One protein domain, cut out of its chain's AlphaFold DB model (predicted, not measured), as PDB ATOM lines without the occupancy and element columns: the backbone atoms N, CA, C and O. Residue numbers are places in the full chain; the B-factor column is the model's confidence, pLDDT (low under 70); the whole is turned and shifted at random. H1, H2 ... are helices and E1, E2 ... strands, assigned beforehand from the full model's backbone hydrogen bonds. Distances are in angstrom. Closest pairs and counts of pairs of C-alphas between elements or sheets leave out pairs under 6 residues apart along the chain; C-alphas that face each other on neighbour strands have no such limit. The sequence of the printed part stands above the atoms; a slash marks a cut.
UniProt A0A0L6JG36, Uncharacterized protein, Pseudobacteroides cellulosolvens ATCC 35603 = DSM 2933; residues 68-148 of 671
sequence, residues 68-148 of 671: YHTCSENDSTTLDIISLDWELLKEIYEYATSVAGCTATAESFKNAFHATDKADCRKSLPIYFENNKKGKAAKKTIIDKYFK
ATOM      1  N   TYR A  68     157.023 128.680 191.211       82.12
ATOM      2  CA  TYR A  68     157.822 129.108 190.072       82.12
ATOM      3  C   TYR A  68     156.934 129.859 189.090       82.12
ATOM      4  O   TYR A  68     155.731 129.616 189.007       82.12
ATOM      5  N   HIS A  69     157.538 130.794 188.373       76.25
ATOM      6  CA  HIS A  69     156.899 131.621 187.370       76.25
ATOM      7  C   HIS A  69     157.678 131.486 186.070       76.25
ATOM      8  O   HIS A  69     158.895 131.300 186.048       76.25
ATOM      9  N   THR A  70     156.951 131.575 184.971       68.12
ATOM     10  CA  THR A  70     157.522 131.679 183.631       68.12
ATOM     11  C   THR A  70     156.988 132.970 183.040       68.12
ATOM     12  O   THR A  70     155.843 133.329 183.326       68.12
ATOM     13  N   CYS A  71     157.810 133.709 182.294       54.06
ATOM     14  CA  CYS A  71     157.413 135.024 181.790       54.06
ATOM     15  C   CYS A  71     156.217 134.930 180.821       54.06
ATOM     16  O   CYS A  71     155.456 135.885 180.697       54.06
ATOM     17  N   SER A  72     156.006 133.766 180.195       54.25
ATOM     18  CA  SER A  72     154.803 133.407 179.436       54.25
ATOM     19  C   SER A  72     154.649 131.879 179.323       54.25
ATOM     20  O   SER A  72     155.614 131.146 179.538       54.25
ATOM     21  N   GLU A  73     153.462 131.383 178.941       50.31
ATOM     22  CA  GLU A  73     153.209 129.943 178.702       50.31
ATOM     23  C   GLU A  73     154.125 129.340 177.615       50.31
ATOM     24  O   GLU A  73     154.419 128.146 177.632       50.31
ATOM     25  N   ASN A  74     154.632 130.186 176.707       50.84
ATOM     26  CA  ASN A  74     155.542 129.819 175.618       50.84
ATOM     27  C   ASN A  74     157.015 130.131 175.915       50.84
ATOM     28  O   ASN A  74     157.886 129.841 175.088       50.84
ATOM     29  N   ASP A  75     157.318 130.720 177.074       61.31
ATOM     30  CA  ASP A  75     158.687 131.018 177.455       61.31
ATOM     31  C   ASP A  75     159.437 129.703 177.657       61.31
ATOM     32  O   ASP A  75     159.185 128.936 178.585       61.31
ATOM     33  N   SER A  76     160.377 129.427 176.765       64.25
ATOM     34  CA  SER A  76     161.234 128.244 176.843       64.25
ATOM     35  C   SER A  76     162.598 128.529 177.452       64.25
ATOM     36  O   SER A  76     163.384 127.606 177.653       64.25
ATOM     37  N   THR A  77     162.855 129.796 177.758       72.50
ATOM     38  CA  THR A  77     164.184 130.339 178.015       72.50
ATOM     39  C   THR A  77     164.369 130.817 179.443       72.50
ATOM     40  O   THR A  77     165.511 130.914 179.879       72.50
ATOM     41  N   THR A  78     163.296 131.058 180.205       79.12
ATOM     42  CA  THR A  78     163.415 131.497 181.606       79.12
ATOM     43  C   THR A  78     162.518 130.728 182.578       79.12
ATOM     44  O   THR A  78     161.464 130.191 182.216       79.12
ATOM     45  N   LEU A  79     162.965 130.630 183.830       84.25
ATOM     46  CA  LEU A  79     162.239 130.070 184.969       84.25
ATOM     47  C   LEU A  79     162.593 130.884 186.217       84.25
ATOM     48  O   LEU A  79     163.741 130.868 186.643       84.25
ATOM     49  N   ASP A  80     161.621 131.575 186.809       84.38
ATOM     50  CA  ASP A  80     161.812 132.342 188.044       84.38
ATOM     51  C   ASP A  80     161.225 131.589 189.239       84.38
ATOM     52  O   ASP A  80     160.010 131.442 189.367       84.38
ATOM     53  N   ILE A  81     162.083 131.092 190.124       83.31
ATOM     54  CA  ILE A  81     161.676 130.312 191.293       83.31
ATOM     55  C   ILE A  81     161.598 131.236 192.500       83.31
ATOM     56  O   ILE A  81     162.595 131.806 192.930       83.31
ATOM     57  N   ILE A  82     160.409 131.358 193.076       82.88
ATOM     58  CA  ILE A  82     160.136 132.222 194.215       82.88
ATOM     59  C   ILE A  82     160.000 131.371 195.473       82.88
ATOM     60  O   ILE A  82     159.028 130.630 195.635       82.88
ATOM     61  N   SER A  83     160.949 131.501 196.398       80.94
ATOM     62  CA  SER A  83     160.905 130.777 197.667       80.94
ATOM     63  C   SER A  83     161.492 131.569 198.824       80.94
ATOM     64  O   SER A  83     162.313 132.473 198.658       80.94
ATOM     65  N   LEU A  84     161.041 131.215 200.023       77.31
ATOM     66  CA  LEU A  84     161.721 131.583 201.254       77.31
ATOM     67  C   LEU A  84     162.728 130.504 201.668       77.31
ATOM     68  O   LEU A  84     163.516 130.773 202.549       77.31
ATOM     69  N   ASP A  85     162.736 129.312 201.075       76.25
ATOM     70  CA  ASP A  85     163.669 128.244 201.436       76.25
ATOM     71  C   ASP A  85     165.027 128.444 200.750       76.25
ATOM     72  O   ASP A  85     165.180 128.267 199.542       76.25
ATOM     73  N   TRP A  86     166.018 128.851 201.540       72.25
ATOM     74  CA  TRP A  86     167.358 129.132 201.040       72.25
ATOM     75  C   TRP A  86     168.101 127.876 200.575       72.25
ATOM     76  O   TRP A  86     168.826 127.918 199.580       72.25
ATOM     77  N   GLU A  87     167.936 126.771 201.295       75.31
ATOM     78  CA  GLU A  87     168.642 125.527 201.000       75.31
ATOM     79  C   GLU A  87     168.085 124.903 199.724       75.31
ATOM     80  O   GLU A  87     168.862 124.523 198.850       75.31
ATOM     81  N   LEU A  88     166.760 124.934 199.551       79.25
ATOM     82  CA  LEU A  88     166.101 124.496 198.324       79.25
ATOM     83  C   LEU A  88     166.522 125.331 197.108       79.25
ATOM     84  O   LEU A  88     166.837 124.776 196.060       79.25
ATOM     85  N   LEU A  89     166.555 126.665 197.222       77.00
ATOM     86  CA  LEU A  89     166.996 127.526 196.117       77.00
ATOM     87  C   LEU A  89     168.452 127.246 195.727       77.00
ATOM     88  O   LEU A  89     168.782 127.221 194.540       77.00
ATOM     89  N   LYS A  90     169.319 127.008 196.716       78.75
ATOM     90  CA  LYS A  90     170.713 126.630 196.482       78.75
ATOM     91  C   LYS A  90     170.817 125.270 195.789       78.75
ATOM     92  O   LYS A  90     171.550 125.155 194.812       78.75
ATOM     93  N   GLU A  91     170.063 124.278 196.250       82.06
ATOM     94  CA  GLU A  91     170.040 122.943 195.652       82.06
ATOM     95  C   GLU A  91     169.559 122.983 194.194       82.06
ATOM     96  O   GLU A  91     170.190 122.405 193.309       82.06
ATOM     97  N   ILE A  92     168.470 123.713 193.924       83.94
ATOM     98  CA  ILE A  92     167.932 123.856 192.567       83.94
ATOM     99  C   ILE A  92     168.944 124.555 191.658       83.94
ATOM    100  O   ILE A  92     169.124 124.130 190.519       83.94
ATOM    101  N   TYR A  93     169.623 125.595 192.147       83.75
ATOM    102  CA  TYR A  93     170.682 126.260 191.392       83.75
ATOM    103  C   TYR A  93     171.840 125.306 191.061       83.75
ATOM    104  O   TYR A  93     172.225 125.194 189.898       83.75
ATOM    105  N   GLU A  94     172.372 124.586 192.052       83.69
ATOM    106  CA  GLU A  94     173.472 123.636 191.844       83.69
ATOM    107  C   GLU A  94     173.076 122.565 190.826       83.69
ATOM    108  O   GLU A  94     173.817 122.288 189.880       83.69
ATOM    109  N   TYR A  95     171.858 122.034 190.948       84.56
ATOM    110  CA  TYR A  95     171.324 121.101 189.972       84.56
ATOM    111  C   TYR A  95     171.205 121.734 188.582       84.56
ATOM    112  O   TYR A  95     171.669 121.135 187.616       84.56
ATOM    113  N   ALA A  96     170.666 122.948 188.462       84.75
ATOM    114  CA  ALA A  96     170.514 123.641 187.185       84.75
ATOM    115  C   ALA A  96     171.853 123.824 186.453       84.75
ATOM    116  O   ALA A  96     171.920 123.582 185.252       84.75
ATOM    117  N   THR A  97     172.937 124.139 187.172       81.31
ATOM    118  CA  THR A  97     174.282 124.265 186.570       81.31
ATOM    119  C   THR A  97     174.848 122.942 186.047       81.31
ATOM    120  O   THR A  97     175.728 122.942 185.189       81.31
ATOM    121  N   SER A  98     174.336 121.809 186.534       81.75
ATOM    122  CA  SER A  98     174.727 120.470 186.077       81.75
ATOM    123  C   SER A  98     173.931 119.979 184.859       81.75
ATOM    124  O   SER A  98     174.291 118.967 184.256       81.75
ATOM    125  N   VAL A  99     172.853 120.675 184.479       84.44
ATOM    126  CA  VAL A  99     171.962 120.270 183.384       84.44
ATOM    127  C   VAL A  99     172.406 120.908 182.065       84.44
ATOM    128  O   VAL A  99     172.426 122.127 181.912       84.44
ATOM    129  N   ALA A 100     172.707 120.074 181.067       79.81
ATOM    130  CA  ALA A 100     173.073 120.530 179.726       79.81
ATOM    131  C   ALA A 100     171.926 121.317 179.057       79.81
ATOM    132  O   ALA A 100     170.805 120.818 178.964       79.81
ATOM    133  N   GLY A 101     172.218 122.519 178.548       76.81
ATOM    134  CA  GLY A 101     171.227 123.442 177.974       76.81
ATOM    135  C   GLY A 101     170.711 124.507 178.954       76.81
ATOM    136  O   GLY A 101     169.925 125.369 178.557       76.81
ATOM    137  N   CYS A 102     171.152 124.471 180.216       80.75
ATOM    138  CA  CYS A 102     170.992 125.573 181.159       80.75
ATOM    139  C   CYS A 102     172.186 126.535 181.057       80.75
ATOM    140  O   CYS A 102     173.335 126.099 181.013       80.75
ATOM    141  N   THR A 103     171.916 127.839 181.038       73.38
ATOM    142  CA  THR A 103     172.937 128.901 180.969       73.38
ATOM    143  C   THR A 103     173.153 129.589 182.319       73.38
ATOM    144  O   THR A 103     173.734 130.672 182.387       73.38
ATOM    145  N   ALA A 104     172.690 128.978 183.416       68.56
ATOM    146  CA  ALA A 104     172.901 129.499 184.761       68.56
ATOM    147  C   ALA A 104     174.402 129.579 185.083       68.56
ATOM    148  O   ALA A 104     175.119 128.580 185.037       68.56
ATOM    149  N   THR A 105     174.872 130.772 185.445       64.81
ATOM    150  CA  THR A 105     176.253 131.002 185.891       64.81
ATOM    151  C   THR A 105     176.297 131.310 187.390       64.81
ATOM    152  O   THR A 105     175.286 131.666 188.000       64.81
ATOM    153  N   ALA A 106     177.487 131.243 187.994       59.81
ATOM    154  CA  ALA A 106     177.700 131.702 189.371       59.81
ATOM    155  C   ALA A 106     177.342 133.187 189.570       59.81
ATOM    156  O   ALA A 106     176.899 133.570 190.654       59.81
ATOM    157  N   GLU A 107     177.463 134.006 188.521       57.38
ATOM    158  CA  GLU A 107     176.988 135.394 188.488       57.38
ATOM    159  C   GLU A 107     175.450 135.461 188.546       57.38
ATOM    160  O   GLU A 107     174.888 136.281 189.271       57.38
ATOM    161  N   SER A 108     174.749 134.544 187.864       54.59
ATOM    162  CA  SER A 108     173.282 134.440 187.888       54.59
ATOM    163  C   SER A 108     172.746 134.153 189.298       54.59
ATOM    164  O   SER A 108     171.761 134.760 189.720       54.59
ATOM    165  N   PHE A 109     173.425 133.298 190.071       61.00
ATOM    166  CA  PHE A 109     173.056 133.016 191.466       61.00
ATOM    167  C   PHE A 109     173.379 134.167 192.421       61.00
ATOM    168  O   PHE A 109     172.598 134.456 193.326       61.00
ATOM    169  N   LYS A 110     174.496 134.876 192.210       58.53
ATOM    170  CA  LYS A 110     174.809 136.105 192.960       58.53
ATOM    171  C   LYS A 110     173.766 137.199 192.706       58.53
ATOM    172  O   LYS A 110     173.327 137.850 193.652       58.53
ATOM    173  N   ASN A 111     173.300 137.348 191.467       52.72
ATOM    174  CA  ASN A 111     172.243 138.301 191.120       52.72
ATOM    175  C   ASN A 111     170.883 137.917 191.733       52.72
ATOM    176  O   ASN A 111     170.153 138.802 192.171       52.72
ATOM    177  N   ALA A 112     170.577 136.621 191.883       53.00
ATOM    178  CA  ALA A 112     169.437 136.136 192.678       53.00
ATOM    179  C   ALA A 112     169.587 136.430 194.188       53.00
ATOM    180  O   ALA A 112     168.622 136.733 194.892       53.00
ATOM    181  N   PHE A 113     170.821 136.391 194.697       53.09
ATOM    182  CA  PHE A 113     171.168 136.724 196.082       53.09
ATOM    183  C   PHE A 113     170.892 138.198 196.414       53.09
ATOM    184  O   PHE A 113     170.389 138.512 197.501       53.09
ATOM    185  N   HIS A 114     171.196 139.081 195.457       51.09
ATOM    186  CA  HIS A 114     170.969 140.527 195.521       51.09
ATOM    187  C   HIS A 114     169.608 140.967 194.964       51.09
ATOM    188  O   HIS A 114     169.285 142.154 195.035       51.09
ATOM    189  N   ALA A 115     168.800 140.034 194.447       51.81
ATOM    190  CA  ALA A 115     167.473 140.326 193.932       51.81
ATOM    191  C   ALA A 115     166.607 140.997 195.007       51.81
ATOM    192  O   ALA A 115     166.690 140.683 196.202       51.81
ATOM    193  N   THR A 116     165.769 141.935 194.568       59.06
ATOM    194  CA  THR A 116     164.804 142.630 195.417       59.06
ATOM    195  C   THR A 116     163.898 141.608 196.091       59.06
ATOM    196  O   THR A 116     163.107 140.923 195.443       59.06
ATOM    197  N   ASP A 117     164.015 141.514 197.414       71.81
ATOM    198  CA  ASP A 117     163.077 140.746 198.219       71.81
ATOM    199  C   ASP A 117     161.643 141.183 197.891       71.81
ATOM    200  O   ASP A 117     161.334 142.377 197.788       71.81
ATOM    201  N   LYS A 118     160.754 140.206 197.718       80.38
ATOM    202  CA  LYS A 118     159.340 140.480 197.475       80.38
ATOM    203  C   LYS A 118     158.701 141.045 198.748       80.38
ATOM    204  O   LYS A 118     159.195 140.869 199.863       80.38
ATOM    205  N   ALA A 119     157.545 141.691 198.589       84.94
ATOM    206  CA  ALA A 119     156.776 142.235 199.711       84.94
ATOM    207  C   ALA A 119     156.487 141.185 200.803       84.94
ATOM    208  O   ALA A 119     156.401 141.535 201.972       84.94
ATOM    209  N   ASP A 120     156.357 139.910 200.425       82.50
ATOM    210  CA  ASP A 120     156.099 138.749 201.286       82.50
ATOM    211  C   ASP A 120     157.376 137.997 201.712       82.50
ATOM    212  O   ASP A 120     157.318 136.815 202.055       82.50
ATOM    213  N   CYS A 121     158.526 138.681 201.711       80.25
ATOM    214  CA  CYS A 121     159.837 138.197 202.164       80.25
ATOM    215  C   CYS A 121     160.536 137.143 201.284       80.25
ATOM    216  O   CYS A 121     161.711 136.857 201.541       80.25
ATOM    217  N   ARG A 122     159.868 136.571 200.272       82.69
ATOM    218  CA  ARG A 122     160.449 135.545 199.385       82.69
ATOM    219  C   ARG A 122     161.511 136.122 198.445       82.69
ATOM    220  O   ARG A 122     161.459 137.299 198.080       82.69
ATOM    221  N   LYS A 123     162.451 135.269 198.034       78.50
ATOM    222  CA  LYS A 123     163.484 135.560 197.030       78.50
ATOM    223  C   LYS A 123     163.117 134.955 195.678       78.50
ATOM    224  O   LYS A 123     162.540 133.875 195.650       78.50
ATOM    225  N   SER A 124     163.475 135.655 194.601       79.62
ATOM    226  CA  SER A 124     163.431 135.157 193.218       79.62
ATOM    227  C   SER A 124     164.788 134.578 192.832       79.62
ATOM    228  O   SER A 124     165.809 135.248 192.988       79.62
ATOM    229  N   LEU A 125     164.781 133.367 192.289       80.62
ATOM    230  CA  LEU A 125     165.902 132.730 191.617       80.62
ATOM    231  C   LEU A 125     165.569 132.606 190.125       80.62
ATOM    232  O   LEU A 125     164.896 131.648 189.735       80.62
ATOM    233  N   PRO A 126     166.045 133.543 189.288       82.06
ATOM    234  CA  PRO A 126     165.930 133.418 187.846       82.06
ATOM    235  C   PRO A 126     166.940 132.395 187.308       82.06
ATOM    236  O   PRO A 126     168.142 132.479 187.572       82.06
ATOM    237  N   ILE A 127     166.448 131.444 186.519       82.81
ATOM    238  CA  ILE A 127     167.224 130.439 185.788       82.81
ATOM    239  C   ILE A 127     166.970 130.632 184.295       82.81
ATOM    240  O   ILE A 127     165.822 130.745 183.862       82.81
ATOM    241  N   TYR A 128     168.050 130.642 183.518       84.88
ATOM    242  CA  TYR A 128     168.021 130.845 182.074       84.88
ATOM    243  C   TYR A 128     168.404 129.564 181.322       84.88
ATOM    244  O   TYR A 128     169.185 128.736 181.808       84.88
ATOM    245  N   PHE A 129     167.844 129.400 180.126       86.31
ATOM    246  CA  PHE A 129     168.018 128.241 179.257       86.31
ATOM    247  C   PHE A 129     168.287 128.677 177.819       86.31
ATOM    248  O   PHE A 129     167.828 129.729 177.374       86.31
ATOM    249  N   GLU A 130     169.004 127.840 177.074       83.12
ATOM    250  CA  GLU A 130     169.237 128.062 175.647       83.12
ATOM    251  C   GLU A 130     167.920 128.025 174.852       83.12
ATOM    252  O   GLU A 130     167.058 127.176 175.087       83.12
ATOM    253  N   ASN A 131     167.782 128.885 173.838       82.12
ATOM    254  CA  ASN A 131     166.614 128.893 172.951       82.12
ATOM    255  C   ASN A 131     166.682 127.768 171.895       82.12
ATOM    256  O   ASN A 131     166.692 128.001 170.688       82.12
ATOM    257  N   ASN A 132     166.810 126.521 172.344       80.00
ATOM    258  CA  ASN A 132     166.875 125.335 171.497       80.00
ATOM    259  C   ASN A 132     166.197 124.130 172.185       80.00
ATOM    260  O   ASN A 132     165.694 124.215 173.308       80.00
ATOM    261  N   LYS A 133     166.167 122.972 171.512       80.94
ATOM    262  CA  LYS A 133     165.550 121.750 172.064       80.94
ATOM    263  C   LYS A 133     166.207 121.286 173.377       80.94
ATOM    264  O   LYS A 133     165.514 120.711 174.212       80.94
ATOM    265  N   LYS A 134     167.506 121.549 173.575       82.00
ATOM    266  CA  LYS A 134     168.239 121.181 174.798       82.00
ATOM    267  C   LYS A 134     167.825 122.061 175.976       82.00
ATOM    268  O   LYS A 134     167.521 121.517 177.030       82.00
ATOM    269  N   GLY A 135     167.711 123.377 175.789       82.94
ATOM    270  CA  GLY A 135     167.228 124.282 176.838       82.94
ATOM    271  C   GLY A 135     165.774 124.015 177.244       82.94
ATOM    272  O   GLY A 135     165.467 123.944 178.433       82.94
ATOM    273  N   LYS A 136     164.896 123.710 176.275       82.56
ATOM    274  CA  LYS A 136     163.517 123.254 176.547       82.56
ATOM    275  C   LYS A 136     163.478 121.975 177.392       82.56
ATOM    276  O   LYS A 136     162.690 121.881 178.334       82.56
ATOM    277  N   ALA A 137     164.328 120.998 177.071       83.12
ATOM    278  CA  ALA A 137     164.444 119.761 177.840       83.12
ATOM    279  C   ALA A 137     164.994 120.021 179.251       83.12
ATOM    280  O   ALA A 137     164.420 119.529 180.218       83.12
ATOM    281  N   ALA A 138     166.028 120.857 179.377       83.69
ATOM    282  CA  ALA A 138     166.626 121.241 180.653       83.69
ATOM    283  C   ALA A 138     165.608 121.888 181.602       83.69
ATOM    284  O   ALA A 138     165.476 121.472 182.754       83.69
ATOM    285  N   LYS A 139     164.826 122.852 181.098       87.19
ATOM    286  CA  LYS A 139     163.745 123.495 181.855       87.19
ATOM    287  C   LYS A 139     162.722 122.473 182.350       87.19
ATOM    288  O   LYS A 139     162.381 122.463 183.532       87.19
ATOM    289  N   LYS A 140     162.268 121.580 181.465       85.50
ATOM    290  CA  LYS A 140     161.316 120.517 181.814       85.50
ATOM    291  C   LYS A 140     161.873 119.573 182.881       85.50
ATOM    292  O   LYS A 140     161.158 119.258 183.822       85.50
ATOM    293  N   THR A 141     163.140 119.174 182.785       87.06
ATOM    294  CA  THR A 141     163.792 118.298 183.769       87.06
ATOM    295  C   THR A 141     163.828 118.917 185.166       87.06
ATOM    296  O   THR A 141     163.545 118.227 186.144       87.06
ATOM    297  N   ILE A 142     164.136 120.212 185.279       84.25
ATOM    298  CA  ILE A 142     164.141 120.912 186.574       84.25
ATOM    299  C   ILE A 142     162.722 120.989 187.151       84.25
ATOM    300  O   ILE A 142     162.527 120.708 188.334       84.25
ATOM    301  N   ILE A 143     161.726 121.309 186.317       83.88
ATOM    302  CA  ILE A 143     160.318 121.357 186.733       83.88
ATOM    303  C   ILE A 143     159.832 119.976 187.195       83.88
ATOM    304  O   ILE A 143     159.274 119.849 188.283       83.88
ATOM    305  N   ASP A 144     160.090 118.933 186.405       82.38
ATOM    306  CA  ASP A 144     159.686 117.562 186.717       82.38
ATOM    307  C   ASP A 144     160.334 117.061 188.022       82.38
ATOM    308  O   ASP A 144     159.684 116.360 188.793       82.38
ATOM    309  N   LYS A 145     161.588 117.442 188.305       83.00
ATOM    310  CA  LYS A 145     162.303 117.003 189.512       83.00
ATOM    311  C   LYS A 145     161.799 117.669 190.794       83.00
ATOM    312  O   LYS A 145     161.681 116.995 191.813       83.00
ATOM    313  N   TYR A 146     161.543 118.977 190.759       82.19
ATOM    314  CA  TYR A 146     161.276 119.761 191.973       82.19
ATOM    315  C   TYR A 146     159.805 120.140 192.168       82.19
ATOM    316  O   TYR A 146     159.412 120.484 193.283       82.19
ATOM    317  N   PHE A 147     158.984 120.079 191.117       79.81
ATOM    318  CA  PHE A 147     157.636 120.653 191.138       79.81
ATOM    319  C   PHE A 147     156.520 119.710 190.664       79.81
ATOM    320  O   PHE A 147     155.346 120.050 190.819       79.81
ATOM    321  N   LYS A 148     156.829 118.520 190.134       70.38
ATOM    322  CA  LYS A 148     155.817 117.539 189.704       70.38
ATOM    323  C   LYS A 148     155.523 116.517 190.805       70.38
ATOM    324  O   LYS A 148     156.426 115.849 191.297       70.38
TER     325      LYS A 148
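AT A GLANCE: This is residues 68 to 148 of the 671 residues of an uncharacterized protein of Pseudobacteroides cellulosolvens ATCC 35603 = DSM 2933 (UniProt A0A0L6JG36). A ribbon of two antiparallel strands, E1 and E2, has two helices, H1 and H3, side by side over one face, while a shorter helix, H2, packs beside E2. Residues 68 to 69 add a short pairing with residues 80 to 81 of E1. The printed part has 81 residues, with two named strands and three named helices in the order E1, H1, H2, E2, H3; the class is mixed, helices and strands. It is compact, with a radius of gyration of the C-alphas of 11.9 A and spans of 35 by 25 by 22 A.

HOW THE PARTS SIT: E1, residues 78 to 83, and E2, residues 123 to 128, are antiparallel neighbours at 159 degrees; N 81 and O 125 are 2.9 A apart and N 127 and O 79 are 2.8 A apart, within hydrogen-bond range. The closest C-alphas of E2 and H1, residues 86 to 98, are those of Leu 125 and Leu 89, 7.0 A apart. H2, residues 106 to 113, comes nearer to E2, with the C-alphas of Ala 112 and Leu 125 5.0 A apart. H1 and H2 are close but not clearly touching, with the C-alphas of Tyr 93 and Phe 109 7.2 A apart. With residues 92 to 96 alone, H1 touches H3, residues 133 to 147, at a shallow tilt of 28 degrees, opposite ways; their closest C-alphas, of Ala 96 and Ile 142, are 7.0 A apart. H2 is apart from E1 and H3. In H1, H2 and H3 every O i to N i+4 pair is within hydrogen-bond range.

IN THESE COORDINATES: E1 begins at C-alpha 78 (163.415, 131.497, 181.606) and is 16.3 A long, as is E2. H1 measures 18.8 A and H2 10.6 A. H3, 20.7 A, ends at C-alpha 147 (157.636, 120.653, 191.138).

THE WHOLE: The two C-alphas farthest apart, of Ala 119 and Lys 133, are 35.5 A apart. The printed part has no cut, and no link is long. Confidence is low, with pLDDT under 70, in residues 70 to 76 and 104 to 116.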